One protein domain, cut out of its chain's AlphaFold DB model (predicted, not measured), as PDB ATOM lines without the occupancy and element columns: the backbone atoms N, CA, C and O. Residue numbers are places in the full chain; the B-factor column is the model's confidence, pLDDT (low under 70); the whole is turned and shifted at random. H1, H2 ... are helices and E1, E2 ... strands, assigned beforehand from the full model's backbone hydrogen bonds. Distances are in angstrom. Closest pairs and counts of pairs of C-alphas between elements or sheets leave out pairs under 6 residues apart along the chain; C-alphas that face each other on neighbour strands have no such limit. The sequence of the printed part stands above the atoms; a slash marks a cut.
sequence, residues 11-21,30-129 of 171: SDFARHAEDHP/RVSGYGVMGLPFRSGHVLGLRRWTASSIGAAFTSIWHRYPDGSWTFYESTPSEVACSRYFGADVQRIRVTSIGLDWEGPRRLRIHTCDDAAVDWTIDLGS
ATOM      1  N   SER A  11      28.006 -47.260 -37.957       93.75
ATOM      2  CA  SER A  11      26.801 -46.526 -37.549       93.75
ATOM      3  C   SER A  11      26.942 -45.859 -36.181       93.75
ATOM      4  O   SER A  11      26.415 -44.772 -35.972       93.75
ATOM      5  N   ASP A  12      27.663 -46.489 -35.247       94.25
ATOM      6  CA  ASP A  12      27.857 -45.959 -33.895       94.25
ATOM      7  C   ASP A  12      28.755 -44.720 -33.923       94.25
ATOM      8  O   ASP A  12      28.530 -43.773 -33.174       94.25
ATOM      9  N   PHE A  13      29.761 -44.703 -34.803       92.50
ATOM     10  CA  PHE A  13      30.610 -43.527 -35.003       92.50
ATOM     11  C   PHE A  13      29.849 -42.379 -35.659       92.50
ATOM     12  O   PHE A  13      29.994 -41.240 -35.220       92.50
ATOM     13  N   ALA A  14      29.040 -42.672 -36.680       94.56
ATOM     14  CA  ALA A  14      28.203 -41.665 -37.323       94.56
ATOM     15  C   ALA A  14      27.206 -41.065 -36.324       94.56
ATOM     16  O   ALA A  14      27.171 -39.850 -36.161       94.56
ATOM     17  N   ARG A  15      26.493 -41.912 -35.571       95.62
ATOM     18  CA  ARG A  15      25.565 -41.474 -34.521       95.62
ATOM     19  C   ARG A  15      26.260 -40.633 -33.456       95.62
ATOM     20  O   ARG A  15      25.791 -39.555 -33.136       95.62
ATOM     21  N   HIS A  16      27.422 -41.069 -32.970       94.31
ATOM     22  CA  HIS A  16      28.186 -40.289 -32.000       94.31
ATOM     23  C   HIS A  16      28.587 -38.904 -32.536       94.31
ATOM     24  O   HIS A  16      28.574 -37.939 -31.780       94.31
ATOM     25  N   ALA A  17      28.933 -38.792 -33.823       93.44
ATOM     26  CA  ALA A  17      29.263 -37.510 -34.443       93.44
ATOM     27  C   ALA A  17      28.043 -36.583 -34.602       93.44
ATOM     28  O   ALA A  17      28.222 -35.365 -34.566       93.44
ATOM     29  N   GLU A  18      26.841 -37.142 -34.780       94.94
ATOM     30  CA  GLU A  18      25.572 -36.396 -34.807       94.94
ATOM     31  C   GLU A  18      25.138 -35.957 -33.399       94.94
ATOM     32  O   GLU A  18      24.764 -34.803 -33.213       94.94
ATOM     33  N   ASP A  19      25.239 -36.844 -32.404       95.56
ATOM     34  CA  ASP A  19      24.806 -36.584 -31.022       95.56
ATOM     35  C   ASP A  19      25.781 -35.666 -30.263       95.56
ATOM     36  O   ASP A  19      25.395 -34.939 -29.344       95.56
ATOM     37  N   HIS A  20      27.065 -35.699 -30.633       93.62
ATOM     38  CA  HIS A  20      28.133 -34.932 -29.991       93.62
ATOM     39  C   HIS A  20      28.973 -34.146 -31.015       93.62
ATOM     40  O   HIS A  20      30.178 -34.393 -31.161       93.62
ATOM     41  N   PRO A  21      28.370 -33.175 -31.724       91.06
ATOM     42  CA  PRO A  21      29.086 -32.350 -32.686       91.06
ATOM     43  C   PRO A  21      30.139 -31.508 -31.954       91.06
ATOM     44  O   PRO A  21      29.828 -30.739 -31.044       91.06
ATOM     45  N   ARG A  30      37.103 -24.673 -39.560       85.94
ATOM     46  CA  ARG A  30      37.020 -25.942 -38.844       85.94
ATOM     47  C   ARG A  30      35.708 -26.625 -39.137       85.94
ATOM     48  O   ARG A  30      34.653 -25.998 -39.107       85.94
ATOM     49  N   VAL A  31      35.797 -27.932 -39.311       87.44
ATOM     50  CA  VAL A  31      34.650 -28.798 -39.553       87.44
ATOM     51  C   VAL A  31      34.831 -30.102 -38.790       87.44
ATOM     52  O   VAL A  31      35.958 -30.521 -38.514       87.44
ATOM     53  N   SER A  32      33.719 -30.743 -38.454       89.75
ATOM     54  CA  SER A  32      33.681 -32.093 -37.895       89.75
ATOM     55  C   SER A  32      32.516 -32.870 -38.492       89.75
ATOM     56  O   SER A  32      31.501 -32.278 -38.864       89.75
ATOM     57  N   GLY A  33      32.677 -34.184 -38.601       92.44
ATOM     58  CA  GLY A  33      31.651 -35.071 -39.126       92.44
ATOM     59  C   GLY A  33      32.253 -36.297 -39.800       92.44
ATOM     60  O   GLY A  33      33.347 -36.738 -39.446       92.44
ATOM     61  N   TYR A  34      31.540 -36.844 -40.779       94.00
ATOM     62  CA  TYR A  34      31.912 -38.078 -41.468       94.00
ATOM     63  C   TYR A  34      31.602 -37.998 -42.962       94.00
ATOM     64  O   TYR A  34      30.991 -37.049 -43.452       94.00
ATOM     65  N   GLY A  35      32.063 -38.981 -43.728       93.12
ATOM     66  CA  GLY A  35      31.851 -38.970 -45.166       93.12
ATOM     67  C   GLY A  35      32.427 -40.176 -45.882       93.12
ATOM     68  O   GLY A  35      33.134 -40.998 -45.300       93.12
ATOM     69  N   VAL A  36      32.132 -40.235 -47.175       91.25
ATOM     70  CA  VAL A  36      32.666 -41.219 -48.112       91.25
ATOM     71  C   VAL A  36      33.537 -40.477 -49.110       91.25
ATOM     72  O   VAL A  36      33.062 -39.614 -49.849       91.25
ATOM     73  N   MET A  37      34.821 -40.816 -49.135       86.56
ATOM     74  CA  MET A  37      35.787 -40.165 -50.012       86.56
ATOM     75  C   MET A  37      35.777 -40.844 -51.384       86.56
ATOM     76  O   MET A  37      36.505 -41.806 -51.588       86.56
ATOM     77  N   GLY A  38      34.928 -40.357 -52.296       83.50
ATOM     78  CA  GLY A  38      34.952 -40.694 -53.728       83.50
ATOM     79  C   GLY A  38      34.944 -42.195 -54.040       83.50
ATOM     80  O   GLY A  38      35.961 -42.748 -54.443       83.50
ATOM     81  N   LEU A  39      33.792 -42.841 -53.881       89.56
ATOM     82  CA  LEU A  39      33.558 -44.240 -54.220       89.56
ATOM     83  C   LEU A  39      33.314 -44.406 -55.733       89.56
ATOM     84  O   LEU A  39      32.311 -43.891 -56.238       89.56
ATOM     85  N   PRO A  40      34.185 -45.122 -56.468       88.75
ATOM     86  CA  PRO A  40      33.963 -45.429 -57.875       88.75
ATOM     87  C   PRO A  40      32.988 -46.601 -58.059       88.75
ATOM     88  O   PRO A  40      32.982 -47.562 -57.291       88.75
ATOM     89  N   PHE A  41      32.214 -46.546 -59.139       86.50
ATOM     90  CA  PHE A  41      31.282 -47.584 -59.573       86.50
ATOM     91  C   PHE A  41      31.773 -48.224 -60.869       86.50
ATOM     92  O   PHE A  41      32.450 -47.586 -61.675       86.50
ATOM     93  N   ARG A  42      31.371 -49.476 -61.130       89.75
ATOM     94  CA  ARG A  42      31.707 -50.177 -62.387       89.75
ATOM     95  C   ARG A  42      31.201 -49.445 -63.633       89.75
ATOM     96  O   ARG A  42      31.785 -49.586 -64.695       89.75
ATOM     97  N   SER A  43      30.140 -48.658 -63.488       88.38
ATOM     98  CA  SER A  43      29.576 -47.803 -64.534       88.38
ATOM     99  C   SER A  43      30.428 -46.566 -64.852       88.38
ATOM    100  O   SER A  43      30.089 -45.828 -65.767       88.38
ATOM    101  N   GLY A  44      31.508 -46.310 -64.108       88.12
ATOM    102  CA  GLY A  44      32.370 -45.137 -64.282       88.12
ATOM    103  C   GLY A  44      31.930 -43.906 -63.488       88.12
ATOM    104  O   GLY A  44      32.659 -42.916 -63.447       88.12
ATOM    105  N   HIS A  45      30.777 -43.965 -62.816       91.94
ATOM    106  CA  HIS A  45      30.375 -42.922 -61.877       91.94
ATOM    107  C   HIS A  45      31.276 -42.924 -60.641       91.94
ATOM    108  O   HIS A  45      31.771 -43.969 -60.211       91.94
ATOM    109  N   VAL A  46      31.436 -41.756 -60.029       91.19
ATOM    110  CA  VAL A  46      32.080 -41.610 -58.722       91.19
ATOM    111  C   VAL A  46      31.164 -40.785 -57.836       91.19
ATOM    112  O   VAL A  46      30.807 -39.668 -58.206       91.19
ATOM    113  N   LEU A  47      30.792 -41.315 -56.674       93.81
ATOM    114  CA  LEU A  47      30.039 -40.561 -55.675       93.81
ATOM    115  C   LEU A  47      30.860 -40.376 -54.413       93.81
ATOM    116  O   LEU A  47      31.588 -41.267 -53.987       93.81
ATOM    117  N   GLY A  48      30.721 -39.232 -53.769       94.19
ATOM    118  CA  GLY A  48      31.168 -39.087 -52.398       94.19
ATOM    119  C   GLY A  48      30.214 -38.254 -51.579       94.19
ATOM    120  O   GLY A  48      29.315 -37.598 -52.097       94.19
ATOM    121  N   LEU A  49      30.417 -38.348 -50.275       95.06
ATOM    122  CA  LEU A  49      29.547 -37.793 -49.258       95.06
ATOM    123  C   LEU A  49      30.400 -37.009 -48.271       95.06
ATOM    124  O   LEU A  49      31.421 -37.507 -47.794       95.06
ATOM    125  N   ARG A  50      29.929 -35.827 -47.891       93.88
ATOM    126  CA  ARG A  50      30.309 -35.164 -46.643       93.88
ATOM    127  C   ARG A  50      29.053 -34.927 -45.832       93.88
ATOM    128  O   ARG A  50      28.075 -34.393 -46.342       93.88
ATOM    129  N   ARG A  51      29.124 -35.279 -44.559       94.50
ATOM    130  CA  ARG A  51      28.194 -34.865 -43.524       94.50
ATOM    131  C   ARG A  51      28.995 -34.095 -42.493       94.50
ATOM    132  O   ARG A  51      29.807 -34.683 -41.783       94.50
ATOM    133  N   TRP A  52      28.812 -32.782 -42.446       92.81
ATOM    134  CA  TRP A  52      29.384 -31.951 -41.396       92.81
ATOM    135  C   TRP A  52      28.344 -31.765 -40.308       92.81
ATOM    136  O   TRP A  52      27.309 -31.146 -40.536       92.81
ATOM    137  N   THR A  53      28.632 -32.308 -39.132       93.94
ATOM    138  CA  THR A  53      27.778 -32.190 -37.947       93.94
ATOM    139  C   THR A  53      28.117 -30.934 -37.144       93.94
ATOM    140  O   THR A  53      27.268 -30.411 -36.430       93.94
ATOM    141  N   ALA A  54      29.324 -30.383 -37.327       90.56
ATOM    142  CA  ALA A  54      29.701 -29.059 -36.837       90.56
ATOM    143  C   ALA A  54      30.596 -28.328 -37.845       90.56
ATOM    144  O   ALA A  54      31.489 -28.939 -38.439       90.56
ATOM    145  N   SER A  55      30.408 -27.015 -37.987       87.25
ATOM    146  CA  SER A  55      31.226 -26.148 -38.839       87.25
ATOM    147  C   SER A  55      31.422 -24.773 -38.197       87.25
ATOM    148  O   SER A  55      30.523 -24.256 -37.539       87.25
ATOM    149  N   SER A  56      32.598 -24.166 -38.368       83.31
ATOM    150  CA  SER A  56      32.859 -22.792 -37.922       83.31
ATOM    151  C   SER A  56      32.338 -21.728 -38.889       83.31
ATOM    152  O   SER A  56      32.425 -20.547 -38.569       83.31
ATOM    153  N   ILE A  57      31.884 -22.129 -40.078       76.12
ATOM    154  CA  ILE A  57      31.413 -21.213 -41.128       76.12
ATOM    155  C   ILE A  57      29.891 -21.220 -41.292       76.12
ATOM    156  O   ILE A  57      29.362 -20.371 -41.996       76.12
ATOM    157  N   GLY A  58      29.176 -22.105 -40.593       76.50
ATOM    158  CA  GLY A  58      27.722 -22.052 -40.484       76.50
ATOM    159  C   GLY A  58      27.117 -23.357 -39.985       76.50
ATOM    160  O   GLY A  58      27.762 -24.112 -39.257       76.50
ATOM    161  N   ALA A  59      25.858 -23.593 -40.350       85.38
ATOM    162  CA  ALA A  59      25.099 -24.742 -39.878       85.38
ATOM    163  C   ALA A  59      25.684 -26.082 -40.359       85.38
ATOM    164  O   ALA A  59      26.421 -26.158 -41.345       85.38
ATOM    165  N   ALA A  60      25.318 -27.152 -39.655       88.19
ATOM    166  CA  ALA A  60      25.559 -28.514 -40.105       88.19
ATOM    167  C   ALA A  60      24.906 -28.739 -41.475       88.19
ATOM    168  O   ALA A  60      23.763 -28.340 -41.693       88.19
ATOM    169  N   PHE A  61      25.600 -29.418 -42.384       89.56
ATOM    170  CA  PHE A  61      25.059 -29.709 -43.706       89.56
ATOM    171  C   PHE A  61      25.576 -31.024 -44.272       89.56
ATOM    172  O   PHE A  61      26.555 -31.607 -43.796       89.56
ATOM    173  N   THR A  62      24.882 -31.489 -45.301       93.38
ATOM    174  CA  THR A  62      25.227 -32.678 -46.067       93.38
ATOM    175  C   THR A  62      25.482 -32.271 -47.509       93.38
ATOM    176  O   THR A  62      24.756 -31.446 -48.061       93.38
ATOM    177  N   SER A  63      26.518 -32.836 -48.122       92.31
ATOM    178  CA  SER A  63      26.800 -32.646 -49.540       92.31
ATOM    179  C   SER A  63      27.164 -33.961 -50.214       92.31
ATOM    180  O   SER A  63      27.981 -34.719 -49.680       92.31
ATOM    181  N   ILE A  64      26.634 -34.177 -51.411       93.19
ATOM    182  CA  ILE A  64      27.008 -35.263 -52.313       93.19
ATOM    183  C   ILE A  64      27.735 -34.644 -53.503       93.19
ATOM    184  O   ILE A  64      27.224 -33.707 -54.113       93.19
ATOM    185  N   TRP A  65      28.900 -35.178 -53.862       91.88
ATOM    186  CA  TRP A  65      29.499 -34.907 -55.171       91.88
ATOM    187  C   TRP A  65      29.338 -36.126 -56.059       91.88
ATOM    188  O   TRP A  65      29.664 -37.246 -55.664       91.88
ATOM    189  N   HIS A  66      28.851 -35.897 -57.271       91.88
ATOM    190  CA  HIS A  66      28.632 -36.926 -58.268       91.88
ATOM    191  C   HIS A  66      29.410 -36.588 -59.529       91.88
ATOM    192  O   HIS A  66      29.127 -35.591 -60.190       91.88
ATOM    193  N   ARG A  67      30.381 -37.437 -59.858       89.81
ATOM    194  CA  ARG A  67      31.037 -37.447 -61.159       89.81
ATOM    195  C   ARG A  67      30.352 -38.466 -62.055       89.81
ATOM    196  O   ARG A  67      30.260 -39.644 -61.693       89.81
ATOM    197  N   TYR A  68      29.918 -38.028 -63.224       89.00
ATOM    198  CA  TYR A  68      29.383 -38.898 -64.263       89.00
ATOM    199  C   TYR A  68      30.518 -39.527 -65.092       89.00
ATOM    200  O   TYR A  68      31.661 -39.059 -65.036       89.00
ATOM    201  N   PRO A  69      30.244 -40.593 -65.869       91.81
ATOM    202  CA  PRO A  69      31.262 -41.269 -66.673       91.81
ATOM    203  C   PRO A  69      31.878 -40.366 -67.748       91.81
ATOM    204  O   PRO A  69      33.042 -40.541 -68.095       91.81
ATOM    205  N   ASP A  70      31.127 -39.369 -68.224       88.56
ATOM    206  CA  ASP A  70      31.593 -38.334 -69.159       88.56
ATOM    207  C   ASP A  70      32.527 -37.292 -68.507       88.56
ATOM    208  O   ASP A  70      33.067 -36.421 -69.184       88.56
ATOM    209  N   GLY A  71      32.742 -37.390 -67.193       82.88
ATOM    210  CA  GLY A  71      33.586 -36.489 -66.421       82.88
ATOM    211  C   GLY A  71      32.881 -35.238 -65.902       82.88
ATOM    212  O   GLY A  71      33.527 -34.479 -65.179       82.88
ATOM    213  N   SER A  72      31.595 -35.038 -66.207       84.81
ATOM    214  CA  SER A  72      30.801 -33.945 -65.642       84.81
ATOM    215  C   SER A  72      30.572 -34.127 -64.140       84.81
ATOM    216  O   SER A  72      30.581 -35.248 -63.621       84.81
ATOM    217  N   TRP A  73      30.373 -33.010 -63.435       85.75
ATOM    218  CA  TRP A  73      30.188 -32.975 -61.984       85.75
ATOM    219  C   TRP A  73      28.892 -32.268 -61.592       85.75
ATOM    220  O   TRP A  73      28.634 -31.142 -62.024       85.75
ATOM    221  N   THR A  74      28.130 -32.902 -60.700       89.56
ATOM    222  CA  THR A  74      27.004 -32.283 -59.992       89.56
ATOM    223  C   THR A  74      27.239 -32.359 -58.487       89.56
ATOM    224  O   THR A  74      27.630 -33.401 -57.958       89.56
ATOM    225  N   PHE A  75      26.973 -31.255 -57.795       89.19
ATOM    226  CA  PHE A  75      26.951 -31.178 -56.340       89.19
ATOM    227  C   PHE A  75      25.509 -31.054 -55.860       89.19
ATOM    228  O   PHE A  75      24.761 -30.217 -56.364       89.19
ATOM    229  N   TYR A  76      25.139 -31.869 -54.880       91.12
ATOM    230  CA  TYR A  76      23.876 -31.767 -54.154       91.12
ATOM    231  C   TYR A  76      24.196 -31.327 -52.732       91.12
ATOM    232  O   TYR A  76      25.015 -31.970 -52.079       91.12
ATOM    233  N   GLU A  77      23.598 -30.244 -52.252       90.31
ATOM    234  CA  GLU A  77      23.909 -29.650 -50.948       90.31
ATOM    235  C   GLU A  77      22.614 -29.384 -50.166       90.31
ATOM    236  O   GLU A  77      21.638 -28.887 -50.717       90.31
ATOM    237  N   SER A  78      22.597 -29.694 -48.866       89.00
ATOM    238  CA  SER A  78      21.419 -29.470 -48.010       89.00
ATOM    239  C   SER A  78      21.268 -28.026 -47.523       89.00
ATOM    240  O   SER A  78      20.344 -27.721 -46.776       89.00
ATOM    241  N   THR A  79      22.206 -27.147 -47.876       80.06
ATOM    242  CA  THR A  79      22.210 -25.725 -47.521       80.06
ATOM    243  C   THR A  79      22.710 -24.905 -48.715       80.06
ATOM    244  O   THR A  79      23.533 -25.416 -49.479       80.06
ATOM    245  N   PRO A  80      22.263 -23.646 -48.885       67.50
ATOM    246  CA  PRO A  80      22.783 -22.751 -49.918       67.50
ATOM    247  C   PRO A  80      24.308 -22.543 -49.844       67.50
ATOM    248  O   PRO A  80      24.910 -22.547 -48.767       67.50
ATOM    249  N   SER A  81      24.923 -22.347 -51.014       56.62
ATOM    250  CA  SER A  81      26.365 -22.463 -51.290       56.62
ATOM    251  C   SER A  81      27.267 -21.361 -50.725       56.62
ATOM    252  O   SER A  81      28.490 -21.479 -50.798       56.62
ATOM    253  N   GLU A  82      26.708 -20.329 -50.094       52.16
ATOM    254  CA  GLU A  82      27.473 -19.257 -49.431       52.16
ATOM    255  C   GLU A  82      28.365 -19.797 -48.292       52.16
ATOM    256  O   GLU A  82      29.344 -19.164 -47.896       52.16
ATOM    257  N   VAL A  83      28.054 -21.010 -47.819       51.06
ATOM    258  CA  VAL A  83      28.698 -21.705 -46.696       51.06
ATOM    259  C   VAL A  83      29.238 -23.095 -47.084       51.06
ATOM    260  O   VAL A  83      29.840 -23.798 -46.270       51.06
ATOM    261  N   ALA A  84      29.013 -23.537 -48.322       51.41
ATOM    262  CA  ALA A  84      29.156 -24.942 -48.688       51.41
ATOM    263  C   ALA A  84      30.492 -25.281 -49.376       51.41
ATOM    264  O   ALA A  84      31.249 -24.424 -49.843       51.41
ATOM    265  N   CYS A  85      30.796 -26.583 -49.431       48.44
ATOM    266  CA  CYS A  85      32.045 -27.135 -49.964       48.44
ATOM    267  C   CYS A  85      32.315 -26.763 -51.429       48.44
ATOM    268  O   CYS A  85      33.474 -26.810 -51.850       48.44
ATOM    269  N   SER A  86      31.278 -26.406 -52.188       50.03
ATOM    270  CA  SER A  86      31.367 -25.928 -53.570       50.03
ATOM    271  C   SER A  86      32.351 -24.761 -53.751       50.03
ATOM    272  O   SER A  86      32.989 -24.666 -54.798       50.03
ATOM    273  N   ARG A  87      32.615 -23.962 -52.703       52.53
ATOM    274  CA  ARG A  87      33.645 -22.904 -52.719       52.53
ATOM    275  C   ARG A  87      35.068 -23.418 -52.984       52.53
ATOM    276  O   ARG A  87      35.891 -22.688 -53.526       52.53
ATOM    277  N   TYR A  88      35.366 -24.664 -52.613       49.75
ATOM    278  CA  TYR A  88      36.698 -25.261 -52.770       49.75
ATOM    279  C   TYR A  88      36.929 -25.918 -54.138       49.75
ATOM    280  O   TYR A  88      38.066 -26.283 -54.433       49.75
ATOM    281  N   PHE A  89      35.886 -26.085 -54.958       48.59
ATOM    282  CA  PHE A  89      35.964 -26.835 -56.219       48.59
ATOM    283  C   PHE A  89      36.049 -25.963 -57.484       48.59
ATOM    284  O   PHE A  89      36.265 -26.502 -58.565       48.59
ATOM    285  N   GLY A  90      35.984 -24.632 -57.360       48.06
ATOM    286  CA  GLY A  90      36.235 -23.713 -58.479       48.06
ATOM    287  C   GLY A  90      35.278 -23.886 -59.671       48.06
ATOM    288  O   GLY A  90      34.229 -24.516 -59.564       48.06
ATOM    289  N   ALA A  91      35.639 -23.300 -60.817       46.28
ATOM    290  CA  ALA A  91      34.813 -23.208 -62.032       46.28
ATOM    291  C   ALA A  91      34.471 -24.555 -62.717       46.28
ATOM    292  O   ALA A  91      33.730 -24.559 -63.697       46.28
ATOM    293  N   ASP A  92      34.972 -25.685 -62.204       49.66
ATOM    294  CA  ASP A  92      34.699 -27.034 -62.726       49.66
ATOM    295  C   ASP A  92      33.404 -27.657 -62.173       49.66
ATOM    296  O   ASP A  92      32.981 -28.733 -62.609       49.66
ATOM    297  N   VAL A  93      32.728 -26.988 -61.231       55.00
ATOM    298  CA  VAL A  93      31.393 -27.401 -60.790       55.00
ATOM    299  C   VAL A  93      30.362 -26.977 -61.832       55.00
ATOM    300  O   VAL A  93      29.893 -25.843 -61.847       55.00
ATOM    301  N   GLN A  94      29.986 -27.911 -62.704       59.31
ATOM    302  CA  GLN A  94      29.033 -27.636 -63.782       59.31
ATOM    303  C   GLN A  94      27.604 -27.422 -63.263       59.31
ATOM    304  O   GLN A  94      26.834 -26.694 -63.890       59.31
ATOM    305  N   ARG A  95      27.223 -28.053 -62.139       72.50
ATOM    306  CA  ARG A  95      25.886 -27.913 -61.529       72.50
ATOM    307  C   ARG A  95      25.935 -28.013 -60.001       72.50
ATOM    308  O   ARG A  95      26.492 -28.967 -59.464       72.50
ATOM    309  N   ILE A  96      25.282 -27.072 -59.318       80.44
ATOM    310  CA  ILE A  96      24.982 -27.126 -57.877       80.44
ATOM    311  C   ILE A  96      23.464 -27.211 -57.727       80.44
ATOM    312  O   ILE A  96      22.736 -26.444 -58.358       80.44
ATOM    313  N   ARG A  97      22.986 -28.142 -56.906       86.75
ATOM    314  CA  ARG A  97      21.575 -28.297 -56.555       86.75
ATOM    315  C   ARG A  97      21.425 -28.250 -55.047       86.75
ATOM    316  O   ARG A  97      22.048 -29.036 -54.339       86.75
ATOM    317  N   VAL A  98      20.586 -27.340 -54.567       89.12
ATOM    318  CA  VAL A  98      20.199 -27.308 -53.157       89.12
ATOM    319  C   VAL A  98      18.963 -28.187 -52.995       89.12
ATOM    320  O   VAL A  98      17.956 -27.941 -53.653       89.12
ATOM    321  N   THR A  99      19.058 -29.232 -52.177       90.94
ATOM    322  CA  THR A  99      17.968 -30.191 -51.934       90.94
ATOM    323  C   THR A  99      18.147 -30.868 -50.583       90.94
ATOM    324  O   THR A  99      19.263 -30.980 -50.071       90.94
ATOM    325  N   SER A 100      17.051 -31.336 -49.998       91.94
ATOM    326  CA  SER A 100      17.084 -32.159 -48.795       91.94
ATOM    327  C   SER A 100      17.792 -33.491 -49.069       91.94
ATOM    328  O   SER A 100      17.543 -34.139 -50.085       91.94
ATOM    329  N   ILE A 101      18.678 -33.910 -48.158       95.25
ATOM    330  CA  ILE A 101      19.451 -35.156 -48.283       95.25
ATOM    331  C   ILE A 101      19.234 -36.016 -47.040       95.25
ATOM    332  O   ILE A 101      19.579 -35.598 -45.932       95.25
ATOM    333  N   GLY A 102      18.712 -37.223 -47.239       95.44
ATOM    334  CA  GLY A 102      18.530 -38.230 -46.200       95.44
ATOM    335  C   GLY A 102      19.726 -39.179 -46.090       95.44
ATOM    336  O   GLY A 102      20.341 -39.549 -47.094       95.44
ATOM    337  N   LEU A 103      20.052 -39.566 -44.851       97.00
ATOM    338  CA  LEU A 103      21.110 -40.515 -44.497       97.00
ATOM    339  C   LEU A 103      20.529 -41.596 -43.577       97.00
ATOM    340  O   LEU A 103      20.522 -41.440 -42.355       97.00
ATOM    341  N   ASP A 104      20.074 -42.700 -44.160       96.44
ATOM    342  CA  ASP A 104      19.402 -43.766 -43.420       96.44
ATOM    343  C   ASP A 104      20.350 -44.933 -43.172       96.44
ATOM    344  O   ASP A 104      20.817 -45.607 -44.094       96.44
ATOM    345  N   TRP A 105      20.637 -45.203 -41.902       95.56
ATOM    346  CA  TRP A 105      21.378 -46.400 -41.517       95.56
ATOM    347  C   TRP A 105      20.438 -47.608 -41.461       95.56
ATOM    348  O   TRP A 105      19.693 -47.787 -40.499       95.56
ATOM    349  N   GLU A 106      20.524 -48.485 -42.459       95.31
ATOM    350  CA  GLU A 106      19.750 -49.733 -42.582       95.31
ATOM    351  C   GLU A 106      20.436 -50.900 -41.842       95.31
ATOM    352  O   GLU A 106      20.522 -52.032 -42.321       95.31
ATOM    353  N   GLY A 107      21.007 -50.604 -40.676       92.38
ATOM    354  CA  GLY A 107      21.824 -51.521 -39.888       92.38
ATOM    355  C   GLY A 107      23.208 -50.952 -39.563       92.38
ATOM    356  O   GLY A 107      23.512 -49.800 -39.870       92.38
ATOM    357  N   PRO A 108      24.094 -51.748 -38.941       92.75
ATOM    358  CA  PRO A 108      25.343 -51.231 -38.379       92.75
ATOM    359  C   PRO A 108      26.379 -50.790 -39.426       92.75
ATOM    360  O   PRO A 108      27.353 -50.102 -39.111       92.75
ATOM    361  N   ARG A 109      26.218 -51.254 -40.671       92.75
ATOM    362  CA  ARG A 109      27.219 -51.147 -41.743       92.75
ATOM    363  C   ARG A 109      26.617 -50.830 -43.107       92.75
ATOM    364  O   ARG A 109      27.366 -50.801 -44.075       92.75
ATOM    365  N   ARG A 110      25.306 -50.617 -43.183       94.88
ATOM    366  CA  ARG A 110      24.613 -50.264 -44.418       94.88
ATOM    367  C   ARG A 110      24.044 -48.863 -44.273       94.88
ATOM    368  O   ARG A 110      23.341 -48.595 -43.304       94.88
ATOM    369  N   LEU A 111      24.384 -47.988 -45.209       96.44
ATOM    370  CA  LEU A 111      23.933 -46.602 -45.238       96.44
ATOM    371  C   LEU A 111      23.317 -46.318 -46.607       96.44
ATOM    372  O   LEU A 111      23.977 -46.508 -47.628       96.44
ATOM    373  N   ARG A 112      22.071 -45.854 -46.611       97.00
ATOM    374  CA  ARG A 112      21.359 -45.334 -47.775       97.00
ATOM    375  C   ARG A 112      21.426 -43.808 -47.759       97.00
ATOM    376  O   ARG A 112      21.180 -43.169 -46.741       97.00
ATOM    377  N   ILE A 113      21.788 -43.230 -48.893       96.94
ATOM    378  CA  ILE A 113      22.001 -41.800 -49.112       96.94
ATOM    379  C   ILE A 113      21.091 -41.404 -50.263       96.94
ATOM    380  O   ILE A 113      21.201 -41.984 -51.343       96.94
ATOM    381  N   HIS A 114      20.203 -40.439 -50.056       96.50
ATOM    382  CA  HIS A 114      19.238 -40.078 -51.090       96.50
ATOM    383  C   HIS A 114      18.863 -38.597 -51.060       96.50
ATOM    384  O   HIS A 114      18.898 -37.969 -50.003       96.50
ATOM    385  N   THR A 115      18.506 -38.036 -52.217       95.12
ATOM    386  CA  THR A 115      17.858 -36.718 -52.289       95.12
ATOM    387  C   THR A 115      16.352 -36.885 -52.108       95.12
ATOM    388  O   THR A 115      15.740 -37.762 -52.720       95.12
ATOM    389  N   CYS A 116      15.746 -36.079 -51.239       90.44
ATOM    390  CA  CYS A 116      14.344 -36.268 -50.856       90.44
ATOM    391  C   CYS A 116      13.367 -35.636 -51.854       90.44
ATOM    392  O   CYS A 116      12.257 -36.134 -52.014       90.44
ATOM    393  N   ASP A 117      13.770 -34.544 -52.510       87.88
ATOM    394  CA  ASP A 117      12.840 -33.702 -53.272       87.88
ATOM    395  C   ASP A 117      12.717 -34.127 -54.745       87.88
ATOM    396  O   ASP A 117      11.669 -33.939 -55.359       87.88
ATOM    397  N   ASP A 118      13.784 -34.685 -55.328       81.50
ATOM    398  CA  ASP A 118      13.876 -34.943 -56.772       81.50
ATOM    399  C   ASP A 118      14.325 -36.365 -57.148       81.50
ATOM    400  O   ASP A 118      14.427 -36.671 -58.337       81.50
ATOM    401  N   ALA A 119      14.595 -37.230 -56.160       84.94
ATOM    402  CA  ALA A 119      15.134 -38.583 -56.342       84.94
ATOM    403  C   ALA A 119      16.349 -38.659 -57.297       84.94
ATOM    404  O   ALA A 119      16.627 -39.705 -57.886       84.94
ATOM    405  N   ALA A 120      17.085 -37.555 -57.467       88.81
ATOM    406  CA  ALA A 120      18.236 -37.481 -58.356       88.81
ATOM    407  C   ALA A 120      19.403 -38.358 -57.888       88.81
ATOM    408  O   ALA A 120      20.199 -38.811 -58.713       88.81
ATOM    409  N   VAL A 121      19.512 -38.600 -56.578       92.88
ATOM    410  CA  VAL A 121      20.457 -39.564 -56.012       92.88
ATOM    411  C   VAL A 121      19.707 -40.550 -55.134       92.88
ATOM    412  O   VAL A 121      18.988 -40.155 -54.221       92.88
ATOM    413  N   ASP A 122      19.948 -41.833 -55.383       95.44
ATOM    414  CA  ASP A 122      19.619 -42.935 -54.489       95.44
ATOM    415  C   ASP A 122      20.804 -43.906 -54.486       95.44
ATOM    416  O   ASP A 122      21.132 -44.535 -55.497       95.44
ATOM    417  N   TRP A 123      21.528 -43.935 -53.372       95.25
ATOM    418  CA  TRP A 123      22.814 -44.600 -53.258       95.25
ATOM    419  C   TRP A 123      22.939 -45.336 -51.927       95.25
ATOM    420  O   TRP A 123      23.010 -44.725 -50.865       95.25
ATOM    421  N   THR A 124      23.076 -46.660 -51.991       95.38
ATOM    422  CA  THR A 124      23.361 -47.496 -50.817       95.38
ATOM    423  C   THR A 124      24.816 -47.959 -50.802       95.38
ATOM    424  O   THR A 124      25.355 -48.402 -51.820       95.38
ATOM    425  N   ILE A 125      25.450 -47.897 -49.629       93.25
ATOM    426  CA  ILE A 125      26.775 -48.470 -49.366       93.25
ATOM    427  C   ILE A 125      26.714 -49.557 -48.303       93.25
ATOM    428  O   ILE A 125      26.064 -49.399 -47.271       93.25
ATOM    429  N   ASP A 126      27.492 -50.615 -48.524       91.75
ATOM    430  CA  ASP A 126      27.849 -51.597 -47.505       91.75
ATOM    431  C   ASP A 126      29.308 -51.389 -47.091       91.75
ATOM    432  O   ASP A 126      30.249 -51.611 -47.859       91.75
ATOM    433  N   LEU A 127      29.515 -50.955 -45.850       87.62
ATOM    434  CA  LEU A 127      30.840 -50.721 -45.300       87.62
ATOM    435  C   LEU A 127      31.489 -52.053 -44.921       87.62
ATOM    436  O   LEU A 127      31.314 -52.560 -43.812       87.62
ATOM    437  N   GLY A 128      32.283 -52.611 -45.833       80.88
ATOM    438  CA  GLY A 128      33.135 -53.774 -45.582       80.88
ATOM    439  C   GLY A 128      34.295 -53.486 -44.618       80.88
ATOM    440  O   GLY A 128      34.670 -52.344 -44.364       80.88
ATOM    441  N   SER A 129      34.874 -54.536 -44.033       66.12
ATOM    442  CA  SER A 129      36.099 -54.440 -43.227       66.12
ATOM    443  C   SER A 129      37.067 -55.479 -43.742       66.12
ATOM    444  O   SER A 129      36.898 -56.667 -43.468       66.12
TER     445      SER A 129
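This is residues 11 to 21 and 30 to 129 of the 171 residues of an uncharacterized protein of Mycobacterium xenopi 4042 (UniProt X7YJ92). A twisted sheet of five strands and a smaller sheet of three stand partly face to face as a sandwich, their strands crossed, and the chain passes from one to the other where E5 runs on into E6. Helix H1 packs on E1 and E2 of the large sheet, with its first residue near the end of E6, while the short helix H2 only grazes the large sheet. The printed part has 111 residues, with two named helices and eight named strands in the order H1 E1 E2 E3 E4 H2 E5 E6 E7 E8, and is mostly strand. The large sheet is mixed, in the order E1 E2 E3 E4 E5; the small one, E6 E7 E8, is antiparallel. The whole is compact and rounded, with a radius of gyration of the C-alphas of 13.8 A and spans of 36 by 35 by 26 A.

The large sheet holds E1, residues 31 to 40 and 24.8 A long, from C-alpha 31 at (34.650, -28.798, -39.553); E2, residues 46 to 55, 25.2 A; E3, residues 61 to 67, 20.0 A; E4, residues 73 to 77; and E5, residues 95 to 98. E1 bends by 59 degrees at residue 34 and E2 by 56 degrees at residue 52. The small sheet holds E6, residues 101 to 105; E7, residues 110 to 115, 17.1 A; and E8, residues 122 to 126, ending at C-alpha 126 at (27.849, -51.597, -47.505). H1 is residues 11 to 19, 12.1 A, and H2 is residues 85 to 88.

E1 to E4 form a meander, each strand the antiparallel neighbour of the one before, with N 36 and O 49 at 2.9 A, N 50 and O 63 at 2.9 A, and N 64 and O 76 at 2.8 A. E4, H2 and E5 form a strand-helix-strand unit, two parallel strands with a helix between, with a right-handed crossover; N 97 and O 75 are 2.8 A apart. E6, E7 and E8 form a second meander, with N 104 and O 112 at 2.8 A and N 113 and O 123 at 2.8 A. The strands of the two sheets stand at 88 degrees. H1 is on the large sheet at a height over the sheet of 9.5 A, over E1 and along it at 26 degrees on the local plane; the closest C-alphas, of Ala 17 and Gly 33, are 5.8 A apart. H1 only grazes the small sheet, with residues 11 to 15. Every O i to N i+4 pair in H1 is within hydrogen-bond range; H2 is too short for one.

The C-alphas farthest apart, of His 20 and Asp 70, are 39.5 A apart. Residues 22 to 29 are not printed, and C-alphas 21 and 30 across the cut are 11.9 A apart. Of the links that are printed whole, none is long. The mean pLDDT of the printed part is 85.1; residues 80 to 94 and residue 129 are under 70.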